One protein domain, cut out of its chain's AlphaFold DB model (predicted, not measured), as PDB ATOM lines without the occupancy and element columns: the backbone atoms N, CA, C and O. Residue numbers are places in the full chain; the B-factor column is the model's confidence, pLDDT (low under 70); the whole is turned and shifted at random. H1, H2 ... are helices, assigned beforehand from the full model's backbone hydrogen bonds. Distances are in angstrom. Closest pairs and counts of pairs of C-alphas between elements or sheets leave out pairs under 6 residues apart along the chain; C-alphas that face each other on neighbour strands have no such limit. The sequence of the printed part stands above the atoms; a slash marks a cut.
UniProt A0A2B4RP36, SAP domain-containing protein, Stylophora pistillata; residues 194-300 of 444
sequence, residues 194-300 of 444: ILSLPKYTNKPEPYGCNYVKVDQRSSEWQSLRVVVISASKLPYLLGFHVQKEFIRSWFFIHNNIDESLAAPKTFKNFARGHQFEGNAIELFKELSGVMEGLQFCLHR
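What this domain is: This is residues 194 to 300 of the 444 residues of the protein "SAP domain-containing protein" of Stylophora pistillata (UniProt A0A2B4RP36). The printed part is a long open loop: an unnamed arm, residues 194 to 218, runs out to H1, the short helices H2 and H4 and the longer H3 gather at the far end, and H5 and H6 run back one after the other. The two ends come together in a short antiparallel pairing of residues 195 to 196 with 295 to 296, and contacts between the helices are few. The 107 residues hold six named helices, H1 to H6 in order, and no named strand; the class is all helix, though only 45 residues are in named elements. It is only just extended, close to loose, with a radius of gyration of the C-alphas of 19.6 A, and elongated, spanning 57 by 32 by 27 A.

Where its parts are: H1 is residues 219 to 223, beginning at C-alpha 219 (92.467, 19.568, 155.011). H2 is residues 234 to 237, H3 residues 243 to 254, 16.0 A long, and H4 residues 259 to 262. H5 is residues 268 to 275, 10.8 A long, and H6 residues 277 to 288, 16.1 A long, ending at C-alpha 288 (74.749, 43.926, 165.476).

How they stand to each other: H2 and H3 touch, H3 with residues 245 to 250 alone; the closest C-alphas are Tyr 236 and Phe 246, 5.0 A. H3 and H4 are close but not clearly touching, Phe 252 to Glu 259 at 6.0 A between C-alphas, and so are H1 and H4, Gln 222 to Ser 260 at 7.8 A. H5 and H6 meet only through their link, and H4 and H5 are apart. In H1, H3, H5 and H6 every O i to N i+4 pair is within hydrogen-bond range; H2 and H4 are too short for one.

The domain as a whole: The C-alphas of Asn 255 and Arg 300 are farthest apart, 61.0 A. The printed part has no cut and no long link between helices. Residues 204 to 211, 264 to 273 and 275 to 289 stand free. Mean pLDDT of the printed part is 78.0; residues 194 to 210, 266 and 289 to 300 are under 70.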
ATOM      1  N   ILE A 194      59.430  48.635 175.879       56.84
ATOM      2  CA  ILE A 194      60.711  48.000 175.585       56.84
ATOM      3  C   ILE A 194      60.401  46.571 175.142       56.84
ATOM      4  O   ILE A 194      60.019  45.724 175.950       56.84
ATOM      5  N   LEU A 195      60.561  46.305 173.850       52.41
ATOM      6  CA  LEU A 195      60.460  44.956 173.317       52.41
ATOM      7  C   LEU A 195      61.823  44.289 173.489       52.41
ATOM      8  O   LEU A 195      62.792  44.621 172.803       52.41
ATOM      9  N   SER A 196      61.890  43.354 174.432       50.22
ATOM     10  CA  SER A 196      62.978  42.380 174.456       50.22
ATOM     11  C   SER A 196      62.663  41.365 173.369       50.22
ATOM     12  O   SER A 196      61.668  40.648 173.477       50.22
ATOM     13  N   LEU A 197      63.459  41.322 172.297       51.75
ATOM     14  CA  LEU A 197      63.341  40.212 171.362       51.75
ATOM     15  C   LEU A 197      63.592  38.918 172.138       51.75
ATOM     16  O   LEU A 197      64.465  38.903 173.017       51.75
ATOM     17  N   PRO A 198      62.846  37.839 171.835       50.19
ATOM     18  CA  PRO A 198      63.127  36.550 172.432       50.19
ATOM     19  C   PRO A 198      64.608  36.262 172.211       50.19
ATOM     20  O   PRO A 198      65.100  36.262 171.079       50.19
ATOM     21  N   LYS A 199      65.335  36.092 173.320       52.06
ATOM     22  CA  LYS A 199      66.709  35.615 173.275       52.06
ATOM     23  C   LYS A 199      66.654  34.331 172.459       52.06
ATOM     24  O   LYS A 199      65.950  33.402 172.851       52.06
ATOM     25  N   TYR A 200      67.350  34.281 171.325       49.53
ATOM     26  CA  TYR A 200      67.611  33.017 170.643       49.53
ATOM     27  C   TYR A 200      68.542  32.215 171.560       49.53
ATOM     28  O   TYR A 200      69.756  32.202 171.394       49.53
ATOM     29  N   THR A 201      67.968  31.625 172.611       48.75
ATOM     30  CA  THR A 201      68.666  30.828 173.627       48.75
ATOM     31  C   THR A 201      69.218  29.551 173.019       48.75
ATOM     32  O   THR A 201      70.248  29.039 173.451       48.75
ATOM     33  N   ASN A 202      68.572  29.077 171.959       52.34
ATOM     34  CA  ASN A 202      69.039  27.958 171.178       52.34
ATOM     35  C   ASN A 202      69.848  28.521 170.013       52.34
ATOM     36  O   ASN A 202      69.276  29.015 169.039       52.34
ATOM     37  N   LYS A 203      71.184  28.434 170.104       57.56
ATOM     38  CA  LYS A 203      72.024  28.497 168.901       57.56
ATOM     39  C   LYS A 203      71.379  27.554 167.886       57.56
ATOM     40  O   LYS A 203      71.112  26.414 168.272       57.56
ATOM     41  N   PRO A 204      71.085  27.994 166.651       55.31
ATOM     42  CA  PRO A 204      70.588  27.084 165.637       55.31
ATOM     43  C   PRO A 204      71.630  25.978 165.504       55.31
ATOM     44  O   PRO A 204      72.735  26.209 165.011       55.31
ATOM     45  N   GLU A 205      71.319  24.802 166.048       56.91
ATOM     46  CA  GLU A 205      72.143  23.633 165.818       56.91
ATOM     47  C   GLU A 205      72.066  23.397 164.315       56.91
ATOM     48  O   GLU A 205      70.964  23.344 163.772       56.91
ATOM     49  N   PRO A 206      73.198  23.360 163.605       58.81
ATOM     50  CA  PRO A 206      73.174  23.127 162.174       58.81
ATOM     51  C   PRO A 206      72.465  21.793 161.917       58.81
ATOM     52  O   PRO A 206      72.952  20.725 162.282       58.81
ATOM     53  N   TYR A 207      71.257  21.874 161.360       52.12
ATOM     54  CA  TYR A 207      70.377  20.727 161.200       52.12
ATOM     55  C   TYR A 207      70.752  19.930 159.946       52.12
ATOM     56  O   TYR A 207      70.944  20.496 158.869       52.12
ATOM     57  N   GLY A 208      70.785  18.602 160.080       58.72
ATOM     58  CA  GLY A 208      70.832  17.658 158.962       58.72
ATOM     59  C   GLY A 208      71.922  16.596 159.097       58.72
ATOM     60  O   GLY A 208      73.009  16.857 159.599       58.72
ATOM     61  N   CYS A 209      71.648  15.396 158.584       60.44
ATOM     62  CA  CYS A 209      72.617  14.295 158.488       60.44
ATOM     63  C   CYS A 209      73.859  14.628 157.638       60.44
ATOM     64  O   CYS A 209      74.856  13.920 157.715       60.44
ATOM     65  N   ASN A 210      73.803  15.712 156.856       66.62
ATOM     66  CA  ASN A 210      74.873  16.153 155.963       66.62
ATOM     67  C   ASN A 210      75.764  17.249 156.567       66.62
ATOM     68  O   ASN A 210      76.703  17.697 155.910       66.62
ATOM     69  N   TYR A 211      75.471  17.721 157.785       76.88
ATOM     70  CA  TYR A 211      76.343  18.681 158.449       76.88
ATOM     71  C   TYR A 211      77.511  17.955 159.113       76.88
ATOM     72  O   TYR A 211      77.330  17.161 160.034       76.88
ATOM     73  N   VAL A 212      78.722  18.281 158.671       77.81
ATOM     74  CA  VAL A 212      79.959  17.848 159.316       77.81
ATOM     75  C   VAL A 212      80.592  19.078 159.949       77.81
ATOM     76  O   VAL A 212      80.835  20.082 159.273       77.81
ATOM     77  N   LYS A 213      80.833  19.020 161.262       86.06
ATOM     78  CA  LYS A 213      81.521  20.094 161.978       86.06
ATOM     79  C   LYS A 213      82.998  20.054 161.600       86.06
ATOM     80  O   LYS A 213      83.752  19.269 162.163       86.06
ATOM     81  N   VAL A 214      83.386  20.905 160.658       88.88
ATOM     82  CA  VAL A 214      84.761  20.991 160.168       88.88
ATOM     83  C   VAL A 214      85.225  22.438 160.192       88.88
ATOM     84  O   VAL A 214      84.527  23.332 159.709       88.88
ATOM     85  N   ASP A 215      86.422  22.662 160.730       86.88
ATOM     86  CA  ASP A 215      87.027  23.988 160.773       86.88
ATOM     87  C   ASP A 215      87.388  24.463 159.364       86.88
ATOM     88  O   ASP A 215      87.964  23.725 158.553       86.88
ATOM     89  N   GLN A 216      87.060  25.720 159.066       86.81
ATOM     90  CA  GLN A 216      87.362  26.325 157.775       86.81
ATOM     91  C   GLN A 216      88.869  26.248 157.492       86.81
ATOM     92  O   GLN A 216      89.689  26.547 158.354       86.81
ATOM     93  N   ARG A 217      89.231  25.894 156.250       84.56
ATOM     94  CA  ARG A 217      90.613  25.713 155.745       84.56
ATOM     95  C   ARG A 217      91.351  24.459 156.196       84.56
ATOM     96  O   ARG A 217      92.421  24.212 155.638       84.56
ATOM     97  N   SER A 218      90.811  23.674 157.124       89.50
ATOM     98  CA  SER A 218      91.375  22.354 157.418       89.50
ATOM     99  C   SER A 218      91.457  21.499 156.144       89.50
ATOM    100  O   SER A 218      90.731  21.730 155.171       89.50
ATOM    101  N   SER A 219      92.351  20.511 156.131       89.69
ATOM    102  CA  SER A 219      92.467  19.568 155.011       89.69
ATOM    103  C   SER A 219      91.140  18.857 154.738       89.69
ATOM    104  O   SER A 219      90.725  18.755 153.588       89.69
ATOM    105  N   GLU A 220      90.428  18.466 155.797       91.94
ATOM    106  CA  GLU A 220      89.092  17.873 155.716       91.94
ATOM    107  C   GLU A 220      88.090  18.820 155.039       91.94
ATOM    108  O   GLU A 220      87.385  18.423 154.111       91.94
ATOM    109  N   TRP A 221      88.084  20.103 155.414       90.44
ATOM    110  CA  TRP A 221      87.220  21.108 154.790       90.44
ATOM    111  C   TRP A 221      87.525  21.293 153.301       90.44
ATOM    112  O   TRP A 221      86.613  21.512 152.503       90.44
ATOM    113  N   GLN A 222      88.800  21.210 152.909       88.88
ATOM    114  CA  GLN A 222      89.206  21.294 151.505       88.88
ATOM    115  C   GLN A 222      88.751  20.052 150.732       88.88
ATOM    116  O   GLN A 222      88.125  20.194 149.681       88.88
ATOM    117  N   SER A 223      88.963  18.856 151.290       89.81
ATOM    118  CA  SER A 223      88.539  17.586 150.690       89.81
ATOM    119  C   SER A 223      87.024  17.517 150.476       89.81
ATOM    120  O   SER A 223      86.581  17.128 149.398       89.81
ATOM    121  N   LEU A 224      86.223  17.985 151.440       89.75
ATOM    122  CA  LEU A 224      84.759  18.052 151.312       89.75
ATOM    123  C   LEU A 224      84.281  18.989 150.194       89.75
ATOM    124  O   LEU A 224      83.132  18.907 149.763       89.75
ATOM    125  N   ARG A 225      85.133  19.910 149.734       89.31
ATOM    126  CA  ARG A 225      84.801  20.878 148.683       89.31
ATOM    127  C   ARG A 225      85.256  20.445 147.295       89.31
ATOM    128  O   ARG A 225      84.858  21.089 146.320       89.31
ATOM    129  N   VAL A 226      86.047  19.381 147.180       89.62
ATOM    130  CA  VAL A 226      86.417  18.810 145.881       89.62
ATOM    131  C   VAL A 226      85.136  18.335 145.186       89.62
ATOM    132  O   VAL A 226      84.236  17.793 145.820       89.62
ATOM    133  N   VAL A 227      84.987  18.645 143.894       87.69
ATOM    134  CA  VAL A 227      83.755  18.434 143.091       87.69
ATOM    135  C   VAL A 227      82.552  19.279 143.528       87.69
ATOM    136  O   VAL A 227      81.604  19.427 142.761       87.69
ATOM    137  N   VAL A 228      82.524  19.907 144.704       89.44
ATOM    138  CA  VAL A 228      81.360  20.678 145.171       89.44
ATOM    139  C   VAL A 228      81.319  22.080 144.555       89.44
ATOM    140  O   VAL A 228      82.252  22.878 144.667       89.44
ATOM    141  N   ILE A 229      80.178  22.426 143.945       92.88
ATOM    142  CA  ILE A 229      79.890  23.800 143.515       92.88
ATOM    143  C   ILE A 229      79.657  24.658 144.764       92.88
ATOM    144  O   ILE A 229      78.545  24.766 145.272       92.88
ATOM    145  N   SER A 230      80.725  25.258 145.281       90.69
ATOM    146  CA  SER A 230      80.636  26.189 146.410       90.69
ATOM    147  C   SER A 230      80.044  27.546 146.011       90.69
ATOM    148  O   SER A 230      80.131  27.958 144.852       90.69
ATOM    149  N   ALA A 231      79.511  28.288 146.987       91.69
ATOM    150  CA  ALA A 231      78.922  29.613 146.766       91.69
ATOM    151  C   ALA A 231      79.889  30.595 146.079       91.69
ATOM    152  O   ALA A 231      79.503  31.311 145.162       91.69
ATOM    153  N   SER A 232      81.176  30.570 146.443       89.69
ATOM    154  CA  SER A 232      82.209  31.392 145.800       89.69
ATOM    155  C   SER A 232      82.541  30.949 144.371       89.69
ATOM    156  O   SER A 232      83.096  31.730 143.604       89.69
ATOM    157  N   LYS A 233      82.235  29.696 143.999       90.94
ATOM    158  CA  LYS A 233      82.519  29.126 142.672       90.94
ATOM    159  C   LYS A 233      81.340  29.270 141.703       90.94
ATOM    160  O   LYS A 233      81.542  29.344 140.492       90.94
ATOM    161  N   LEU A 234      80.122  29.366 142.231       93.38
ATOM    162  CA  LEU A 234      78.893  29.503 141.455       93.38
ATOM    163  C   LEU A 234      78.938  30.656 140.427       93.38
ATOM    164  O   LEU A 234      78.576  30.414 139.274       93.38
ATOM    165  N   PRO A 235      79.457  31.863 140.740       93.62
ATOM    166  CA  PRO A 235      79.492  32.946 139.762       93.62
ATOM    167  C   PRO A 235      80.319  32.650 138.505       93.62
ATOM    168  O   PRO A 235      80.033  33.186 137.435       93.62
ATOM    169  N   TYR A 236      81.341  31.798 138.611       93.00
ATOM    170  CA  TYR A 236      82.147  31.384 137.464       93.00
ATOM    171  C   TYR A 236      81.347  30.495 136.513       93.00
ATOM    172  O   TYR A 236      81.424  30.674 135.301       93.00
ATOM    173  N   LEU A 237      80.538  29.585 137.064       91.94
ATOM    174  CA  LEU A 237      79.689  28.664 136.299       91.94
ATOM    175  C   LEU A 237      78.476  29.364 135.679       91.94
ATOM    176  O   LEU A 237      78.027  28.987 134.601       91.94
ATOM    177  N   LEU A 238      77.997  30.432 136.316       91.25
ATOM    178  CA  LEU A 238      76.957  31.309 135.774       91.25
ATOM    179  C   LEU A 238      77.477  32.238 134.662       91.25
ATOM    180  O   LEU A 238      76.708  32.950 134.024       91.25
ATOM    181  N   GLY A 239      78.783  32.257 134.392       87.25
ATOM    182  CA  GLY A 239      79.351  33.145 133.381       87.25
ATOM    183  C   GLY A 239      79.311  34.622 133.783       87.25
ATOM    184  O   GLY A 239      79.333  35.489 132.914       87.25
ATOM    185  N   PHE A 240      79.285  34.920 135.088       89.94
ATOM    186  CA  PHE A 240      79.576  36.270 135.587       89.94
ATOM    187  C   PHE A 240      81.068  36.622 135.481       89.94
ATOM    188  O   PHE A 240      81.446  37.771 135.681       89.94
ATOM    189  N   HIS A 241      81.908  35.638 135.152       91.06
ATOM    190  CA  HIS A 241      83.337  35.792 134.904       91.06
ATOM    191  C   HIS A 241      83.679  35.476 133.442       91.06
ATOM    192  O   HIS A 241      82.860  34.937 132.694       91.06
ATOM    193  N   VAL A 242      84.913  35.790 133.038       92.50
ATOM    194  CA  VAL A 242      85.425  35.484 131.694       92.50
ATOM    195  C   VAL A 242      85.349  33.985 131.384       92.50
ATOM    196  O   VAL A 242      85.507  33.140 132.267       92.50
ATOM    197  N   GLN A 243      85.162  33.639 130.107       91.12
ATOM    198  CA  GLN A 243      85.003  32.250 129.647       91.12
ATOM    199  C   GLN A 243      86.155  31.331 130.085       91.12
ATOM    200  O   GLN A 243      85.923  30.166 130.398       91.12
ATOM    201  N   LYS A 244      87.385  31.856 130.170       93.75
ATOM    202  CA  LYS A 244      88.547  31.126 130.696       93.75
ATOM    203  C   LYS A 244      88.308  30.614 132.120       93.75
ATOM    204  O   LYS A 244      88.608  29.462 132.413       93.75
ATOM    205  N   GLU A 245      87.726  31.441 132.985       92.19
ATOM    206  CA  GLU A 245      87.451  31.066 134.372       92.19
ATOM    207  C   GLU A 245      86.265  30.104 134.489       92.19
ATOM    208  O   GLU A 245      86.282  29.232 135.358       92.19
ATOM    209  N   PHE A 246      85.271  30.206 133.596       93.81
ATOM    210  CA  PHE A 246      84.228  29.185 133.461       93.81
ATOM    211  C   PHE A 246      84.850  27.827 133.119       93.81
ATOM    212  O   PHE A 246      84.649  26.869 133.857       93.81
ATOM    213  N   ILE A 247      85.645  27.755 132.041       93.31
ATOM    214  CA  ILE A 247      86.253  26.503 131.563       93.31
ATOM    215  C   ILE A 247      87.146  25.904 132.648       93.31
ATOM    216  O   ILE A 247      87.028  24.722 132.950       93.31
ATOM    217  N   ARG A 248      87.985  26.727 133.285       93.00
ATOM    218  CA  ARG A 248      88.841  26.308 134.399       93.00
ATOM    219  C   ARG A 248      88.022  25.743 135.561       93.00
ATOM    220  O   ARG A 248      88.320  24.664 136.059       93.00
ATOM    221  N   SER A 249      86.985  26.462 135.989       91.56
ATOM    222  CA  SER A 249      86.112  26.044 137.092       91.56
ATOM    223  C   SER A 249      85.377  24.745 136.784       91.56
ATOM    224  O   SER A 249      85.325  23.855 137.627       91.56
ATOM    225  N   TRP A 250      84.846  24.639 135.567       92.75
ATOM    226  CA  TRP A 250      84.163  23.454 135.073       92.75
ATOM    227  C   TRP A 250      85.102  22.251 135.008       92.75
ATOM    228  O   TRP A 250      84.752  21.185 135.500       92.75
ATOM    229  N   PHE A 251      86.317  22.438 134.488       93.69
ATOM    230  CA  PHE A 251      87.326  21.390 134.383       93.69
ATOM    231  C   PHE A 251      87.661  20.764 135.742       93.69
ATOM    232  O   PHE A 251      87.640  19.541 135.855       93.69
ATOM    233  N   PHE A 252      87.916  21.570 136.778       93.00
ATOM    234  CA  PHE A 252      88.232  21.040 138.113       93.00
ATOM    235  C   PHE A 252      87.070  20.252 138.723       93.00
ATOM    236  O   PHE A 252      87.266  19.151 139.232       93.00
ATOM    237  N   ILE A 253      85.853  20.794 138.624       91.38
ATOM    238  CA  ILE A 253      84.649  20.168 139.183       91.38
ATOM    239  C   ILE A 253      84.326  18.860 138.458       91.38
ATOM    240  O   ILE A 253      84.084  17.848 139.105       91.38
ATOM    241  N   HIS A 254      84.346  18.876 137.125       90.94
ATOM    242  CA  HIS A 254      83.961  17.735 136.299       90.94
ATOM    243  C   HIS A 254      84.964  16.578 136.383       90.94
ATOM    244  O   HIS A 254      84.574  15.418 136.332       90.94
ATOM    245  N   ASN A 255      86.259  16.875 136.524       91.12
ATOM    246  CA  ASN A 255      87.306  15.848 136.551       91.12
ATOM    247  C   ASN A 255      87.694  15.397 137.964       91.12
ATOM    248  O   ASN A 255      88.657  14.649 138.105       91.12
ATOM    249  N   ASN A 256      86.975  15.839 139.004       91.75
ATOM    250  CA  ASN A 256      87.295  15.514 140.398       91.75
ATOM    251  C   ASN A 256      88.745  15.870 140.774       91.75
ATOM    252  O   ASN A 256      89.451  15.114 141.435       91.75
ATOM    253  N   ILE A 257      89.197  17.033 140.298       90.62
ATOM    254  CA  ILE A 257      90.543  17.537 140.558       90.62
ATOM    255  C   ILE A 257      90.453  18.592 141.653       90.62
ATOM    256  O   ILE A 257      89.696  19.561 141.547       90.62
ATOM    257  N   ASP A 258      91.277  18.428 142.683       89.12
ATOM    258  CA  ASP A 258      91.426  19.424 143.732       89.12
ATOM    259  C   ASP A 258      92.116  20.683 143.180       89.12
ATOM    260  O   ASP A 258      93.321  20.707 142.914       89.12
ATOM    261  N   GLU A 259      91.333  21.749 143.000       89.06
ATOM    262  CA  GLU A 259      91.829  23.041 142.520       89.06
ATOM    263  C   GLU A 259      92.883  23.638 143.464       89.06
ATOM    264  O   GLU A 259      93.776  24.347 142.997       89.06
ATOM    265  N   SER A 260      92.811  23.353 144.769       85.75
ATOM    266  CA  SER A 260      93.772  23.879 145.741       85.75
ATOM    267  C   SER A 260      95.172  23.297 145.542       85.75
ATOM    268  O   SER A 260      96.152  24.019 145.711       85.75
ATOM    269  N   LEU A 261      95.258  22.039 145.099       87.50
ATOM    270  CA  LEU A 261      96.514  21.353 144.798       87.50
ATOM    271  C   LEU A 261      96.987  21.632 143.372       87.50
ATOM    272  O   LEU A 261      98.160  21.919 143.147       87.50
ATOM    273  N   ALA A 262      96.077  21.563 142.400       87.31
ATOM    274  CA  ALA A 262      96.425  21.679 140.987       87.31
ATOM    275  C   ALA A 262      96.709  23.124 140.552       87.31
ATOM    276  O   ALA A 262      97.467  23.354 139.611       87.31
ATOM    277  N   ALA A 263      96.085  24.110 141.200       85.62
ATOM    278  CA  ALA A 263      96.284  25.514 140.874       85.62
ATOM    279  C   ALA A 263      96.109  26.407 142.118       85.62
ATOM    280  O   ALA A 263      95.165  27.213 142.167       85.62
ATOM    281  N   PRO A 264      97.021  26.285 143.107       82.38
ATOM    282  CA  PRO A 264      96.929  26.975 144.384       82.38
ATOM    283  C   PRO A 264      96.815  28.481 144.180       82.38
ATOM    284  O   PRO A 264      97.669  29.145 143.591       82.38
ATOM    285  N   LYS A 265      95.719  29.036 144.688       79.94
ATOM    286  CA  LYS A 265      95.439  30.466 144.643       79.94
ATOM    287  C   LYS A 265      96.170  31.161 145.794       79.94
ATOM    288  O   LYS A 265      95.616  31.336 146.875       79.94
ATOM    289  N   THR A 266      97.406  31.592 145.561       69.81
ATOM    290  CA  THR A 266      98.230  32.327 146.536       69.81
ATOM    291  C   THR A 266      97.885  33.819 146.566       69.81
ATOM    292  O   THR A 266      98.713  34.692 146.311       69.81
ATOM    293  N   PHE A 267      96.636  34.157 146.889       76.69
ATOM    294  CA  PHE A 267      96.277  35.563 147.081       76.69
ATOM    295  C   PHE A 267      96.627  36.009 148.498       76.69
ATOM    296  O   PHE A 267      96.097  35.473 149.473       76.69
ATOM    297  N   LYS A 268      97.434  37.071 148.611       87.62
ATOM    298  CA  LYS A 268      97.706  37.764 149.886       87.62
ATOM    299  C   LYS A 268      96.410  38.134 150.626       87.62
ATOM    300  O   LYS A 268      96.363  38.108 151.852       87.62
ATOM    301  N   ASN A 269      95.333  38.385 149.880       86.81
ATOM    302  CA  ASN A 269      94.011  38.692 150.422       86.81
ATOM    303  C   ASN A 269      93.382  37.528 151.208       86.81
ATOM    304  O   ASN A 269      92.681  37.789 152.178       86.81
ATOM    305  N   PHE A 270      93.651  36.261 150.865       84.44
ATOM    306  CA  PHE A 270      93.149  35.127 151.655       84.44
ATOM    307  C   PHE A 270      93.859  35.008 153.004       84.44
ATOM    308  O   PHE A 270      93.212  34.709 154.010       84.44
ATOM    309  N   ALA A 271      95.171  35.254 153.038       87.44
ATOM    310  CA  ALA A 271      95.929  35.305 154.286       87.44
ATOM    311  C   ALA A 271      95.435  36.463 155.165       87.44
ATOM    312  O   ALA A 271      95.098  36.251 156.326       87.44
ATOM    313  N   ARG A 272      95.268  37.651 154.570       92.31
ATOM    314  CA  ARG A 272      94.704  38.822 155.248       92.31
ATOM    315  C   ARG A 272      93.301  38.550 155.791       92.31
ATOM    316  O   ARG A 272      93.041  38.813 156.956       92.31
ATOM    317  N   GLY A 273      92.408  37.993 154.974       90.25
ATOM    318  CA  GLY A 273      91.043  37.671 155.392       90.25
ATOM    319  C   GLY A 273      91.009  36.738 156.602       90.25
ATOM    320  O   GLY A 273      90.205  36.950 157.493       90.25
ATOM    321  N   HIS A 274      91.933  35.777 156.675       87.94
ATOM    322  CA  HIS A 274      92.068  34.898 157.839       87.94
ATOM    323  C   HIS A 274      92.485  35.641 159.097       87.94
ATOM    324  O   HIS A 274      91.903  35.459 160.158       87.94
ATOM    325  N   GLN A 275      93.516  36.473 158.957       93.75
ATOM    326  CA  GLN A 275      94.122  37.193 160.063       93.75
ATOM    327  C   GLN A 275      93.097  38.081 160.773       93.75
ATOM    328  O   GLN A 275      93.161  38.236 161.987       93.75
ATOM    329  N   PHE A 276      92.149  38.645 160.020       94.75
ATOM    330  CA  PHE A 276      91.125  39.548 160.543       94.75
ATOM    331  C   PHE A 276      89.752  38.891 160.746       94.75
ATOM    332  O   PHE A 276      88.827  39.575 161.175       94.75
ATOM    333  N   GLU A 277      89.600  37.593 160.468       92.00
ATOM    334  CA  GLU A 277      88.320  36.877 160.560       92.00
ATOM    335  C   GLU A 277      87.751  36.907 161.984       92.00
ATOM    336  O   GLU A 277      86.591  37.265 162.176       92.00
ATOM    337  N   GLY A 278      88.585  36.621 162.991       91.31
ATOM    338  CA  GLY A 278      88.185  36.661 164.401       91.31
ATOM    339  C   GLY A 278      87.702  38.048 164.835       91.31
ATOM    340  O   GLY A 278      86.582  38.181 165.324       91.31
ATOM    341  N   ASN A 279      88.505  39.082 164.565       94.62
ATOM    342  CA  ASN A 279      88.173  40.469 164.908       94.62
ATOM    343  C   ASN A 279      86.902  40.946 164.189       94.62
ATOM    344  O   ASN A 279      86.099  41.669 164.768       94.62
ATOM    345  N   ALA A 280      86.704  40.548 162.928       92.12
ATOM    346  CA  ALA A 280      85.503  40.895 162.174       92.12
ATOM    347  C   ALA A 280      84.248  40.245 162.772       92.12
ATOM    348  O   ALA A 280      83.216  40.900 162.875       92.12
ATOM    349  N   ILE A 281      84.337  38.980 163.197       85.75
ATOM    350  CA  ILE A 281      83.235  38.280 163.870       85.75
ATOM    351  C   ILE A 281      82.918  38.932 165.220       85.75
ATOM    352  O   ILE A 281      81.747  39.086 165.560       85.75
ATOM    353  N   GLU A 282      83.934  39.302 165.999       86.56
ATOM    354  CA  GLU A 282      83.759  39.964 167.295       86.56
ATOM    355  C   GLU A 282      83.102  41.340 167.144       86.56
ATOM    356  O   GLU A 282      82.062  41.589 167.749       86.56
ATOM    357  N   LEU A 283      83.621  42.172 166.239       90.06
ATOM    358  CA  LEU A 283      83.045  43.479 165.935       90.06
ATOM    359  C   LEU A 283      81.614  43.358 165.395       90.06
ATOM    360  O   LEU A 283      80.744  44.149 165.747       90.06
ATOM    361  N   PHE A 284      81.345  42.358 164.550       84.31
ATOM    362  CA  PHE A 284      79.990  42.099 164.071       84.31
ATOM    363  C   PHE A 284      79.047  41.760 165.228       84.31
ATOM    364  O   PHE A 284      77.941  42.293 165.273       84.31
ATOM    365  N   LYS A 285      79.464  40.922 166.185       83.62
ATOM    366  CA  LYS A 285      78.657  40.601 167.376       83.62
ATOM    367  C   LYS A 285      78.384  41.834 168.233       83.62
ATOM    368  O   LYS A 285      77.252  42.013 168.672       83.62
ATOM    369  N   GLU A 286      79.394  42.680 168.427       83.50
ATOM    370  CA  GLU A 286      79.278  43.932 169.177       83.50
ATOM    371  C   GLU A 286      78.290  44.899 168.505       83.50
ATOM    372  O   GLU A 286      77.333  45.349 169.131       83.50
ATOM    373  N   LEU A 287      78.472  45.170 167.208       81.56
ATOM    374  CA  LEU A 287      77.687  46.171 166.476       81.56
ATOM    375  C   LEU A 287      76.263  45.723 166.155       81.56
ATOM    376  O   LEU A 287      75.340  46.536 166.167       81.56
ATOM    377  N   SER A 288      76.074  44.446 165.825       77.94
ATOM    378  CA  SER A 288      74.749  43.926 165.476       77.94
ATOM    379  C   SER A 288      73.828  43.806 166.690       77.94
ATOM    380  O   SER A 288      72.631  43.572 166.524       77.94
ATOM    381  N   GLY A 289      74.367  43.917 167.910       67.12
ATOM    382  CA  GLY A 289      73.623  43.621 169.128       67.12
ATOM    383  C   GLY A 289      73.169  42.160 169.197       67.12
ATOM    384  O   GLY A 289      72.337  41.824 170.040       67.12
ATOM    385  N   VAL A 290      73.711  41.271 168.348       62.81
ATOM    386  CA  VAL A 290      73.530  39.812 168.428       62.81
ATOM    387  C   VAL A 290      74.416  39.278 169.562       62.81
ATOM    388  O   VAL A 290      75.306  38.447 169.401       62.81
ATOM    389  N   MET A 291      74.148  39.811 170.746       44.91
ATOM    390  CA  MET A 291      74.549  39.349 172.059       44.91
ATOM    391  C   MET A 291      73.282  38.791 172.694       44.91
ATOM    392  O   MET A 291      72.528  39.563 173.256       44.91
ATOM    393  N   GLU A 292      72.991  37.497 172.533       48.16
ATOM    394  CA  GLU A 292      72.038  36.710 173.352       48.16
ATOM    395  C   GLU A 292      70.731  37.404 173.846       48.16
ATOM    396  O   GLU A 292      70.180  36.999 174.864       48.16
ATOM    397  N   GLY A 293      70.187  38.418 173.155       38.81
ATOM    398  CA  GLY A 293      69.073  39.249 173.630       38.81
ATOM    399  C   GLY A 293      69.118  40.696 173.137       38.81
ATOM    400  O   GLY A 293      69.660  41.574 173.798       38.81
ATOM    401  N   LEU A 294      68.485  40.946 171.991       35.53
ATOM    402  CA  LEU A 294      68.250  42.285 171.446       35.53
ATOM    403  C   LEU A 294      67.173  43.021 172.266       35.53
ATOM    404  O   LEU A 294      66.043  42.544 172.377       35.53
ATOM    405  N   GLN A 295      67.500  44.202 172.789       33.78
ATOM    406  CA  GLN A 295      66.559  45.118 173.436       33.78
ATOM    407  C   GLN A 295      66.387  46.350 172.537       33.78
ATOM    408  O   GLN A 295      67.340  47.094 172.318       33.78
ATOM    409  N   PHE A 296      65.189  46.557 171.983       36.59
ATOM    410  CA  PHE A 296      64.888  47.731 171.157       36.59
ATOM    411  C   PHE A 296      64.093  48.765 171.957       36.59
ATOM    412  O   PHE A 296      63.026  48.464 172.495       36.59
ATOM    413  N   CYS A 297      64.577  50.009 171.971       32.47
ATOM    414  CA  CYS A 297      63.823  51.167 172.444       32.47
ATOM    415  C   CYS A 297      63.211  51.890 171.239       32.47
ATOM    416  O   CYS A 297      63.921  52.506 170.445       32.47
ATOM    417  N   LEU A 298      61.889  51.817 171.089       33.47
ATOM    418  CA  LEU A 298      61.159  52.567 170.066       33.47
ATOM    419  C   LEU A 298      60.727  53.917 170.650       33.47
ATOM    420  O   LEU A 298      59.850  53.973 171.510       33.47
ATOM    421  N   HIS A 299      61.326  55.012 170.181       32.25
ATOM    422  CA  HIS A 299      60.850  56.358 170.496       32.25
ATOM    423  C   HIS A 299      59.798  56.812 169.482       32.25
ATOM    424  O   HIS A 299      60.025  56.786 168.272       32.25
ATOM    425  N   ARG A 300      58.663  57.303 169.988       34.59
ATOM    426  CA  ARG A 300      57.693  58.074 169.209       34.59
ATOM    427  C   ARG A 300      57.867  59.549 169.566       34.59
ATOM    428  O   ARG A 300      57.704  59.921 170.725       34.59
TER     429      ARG A 300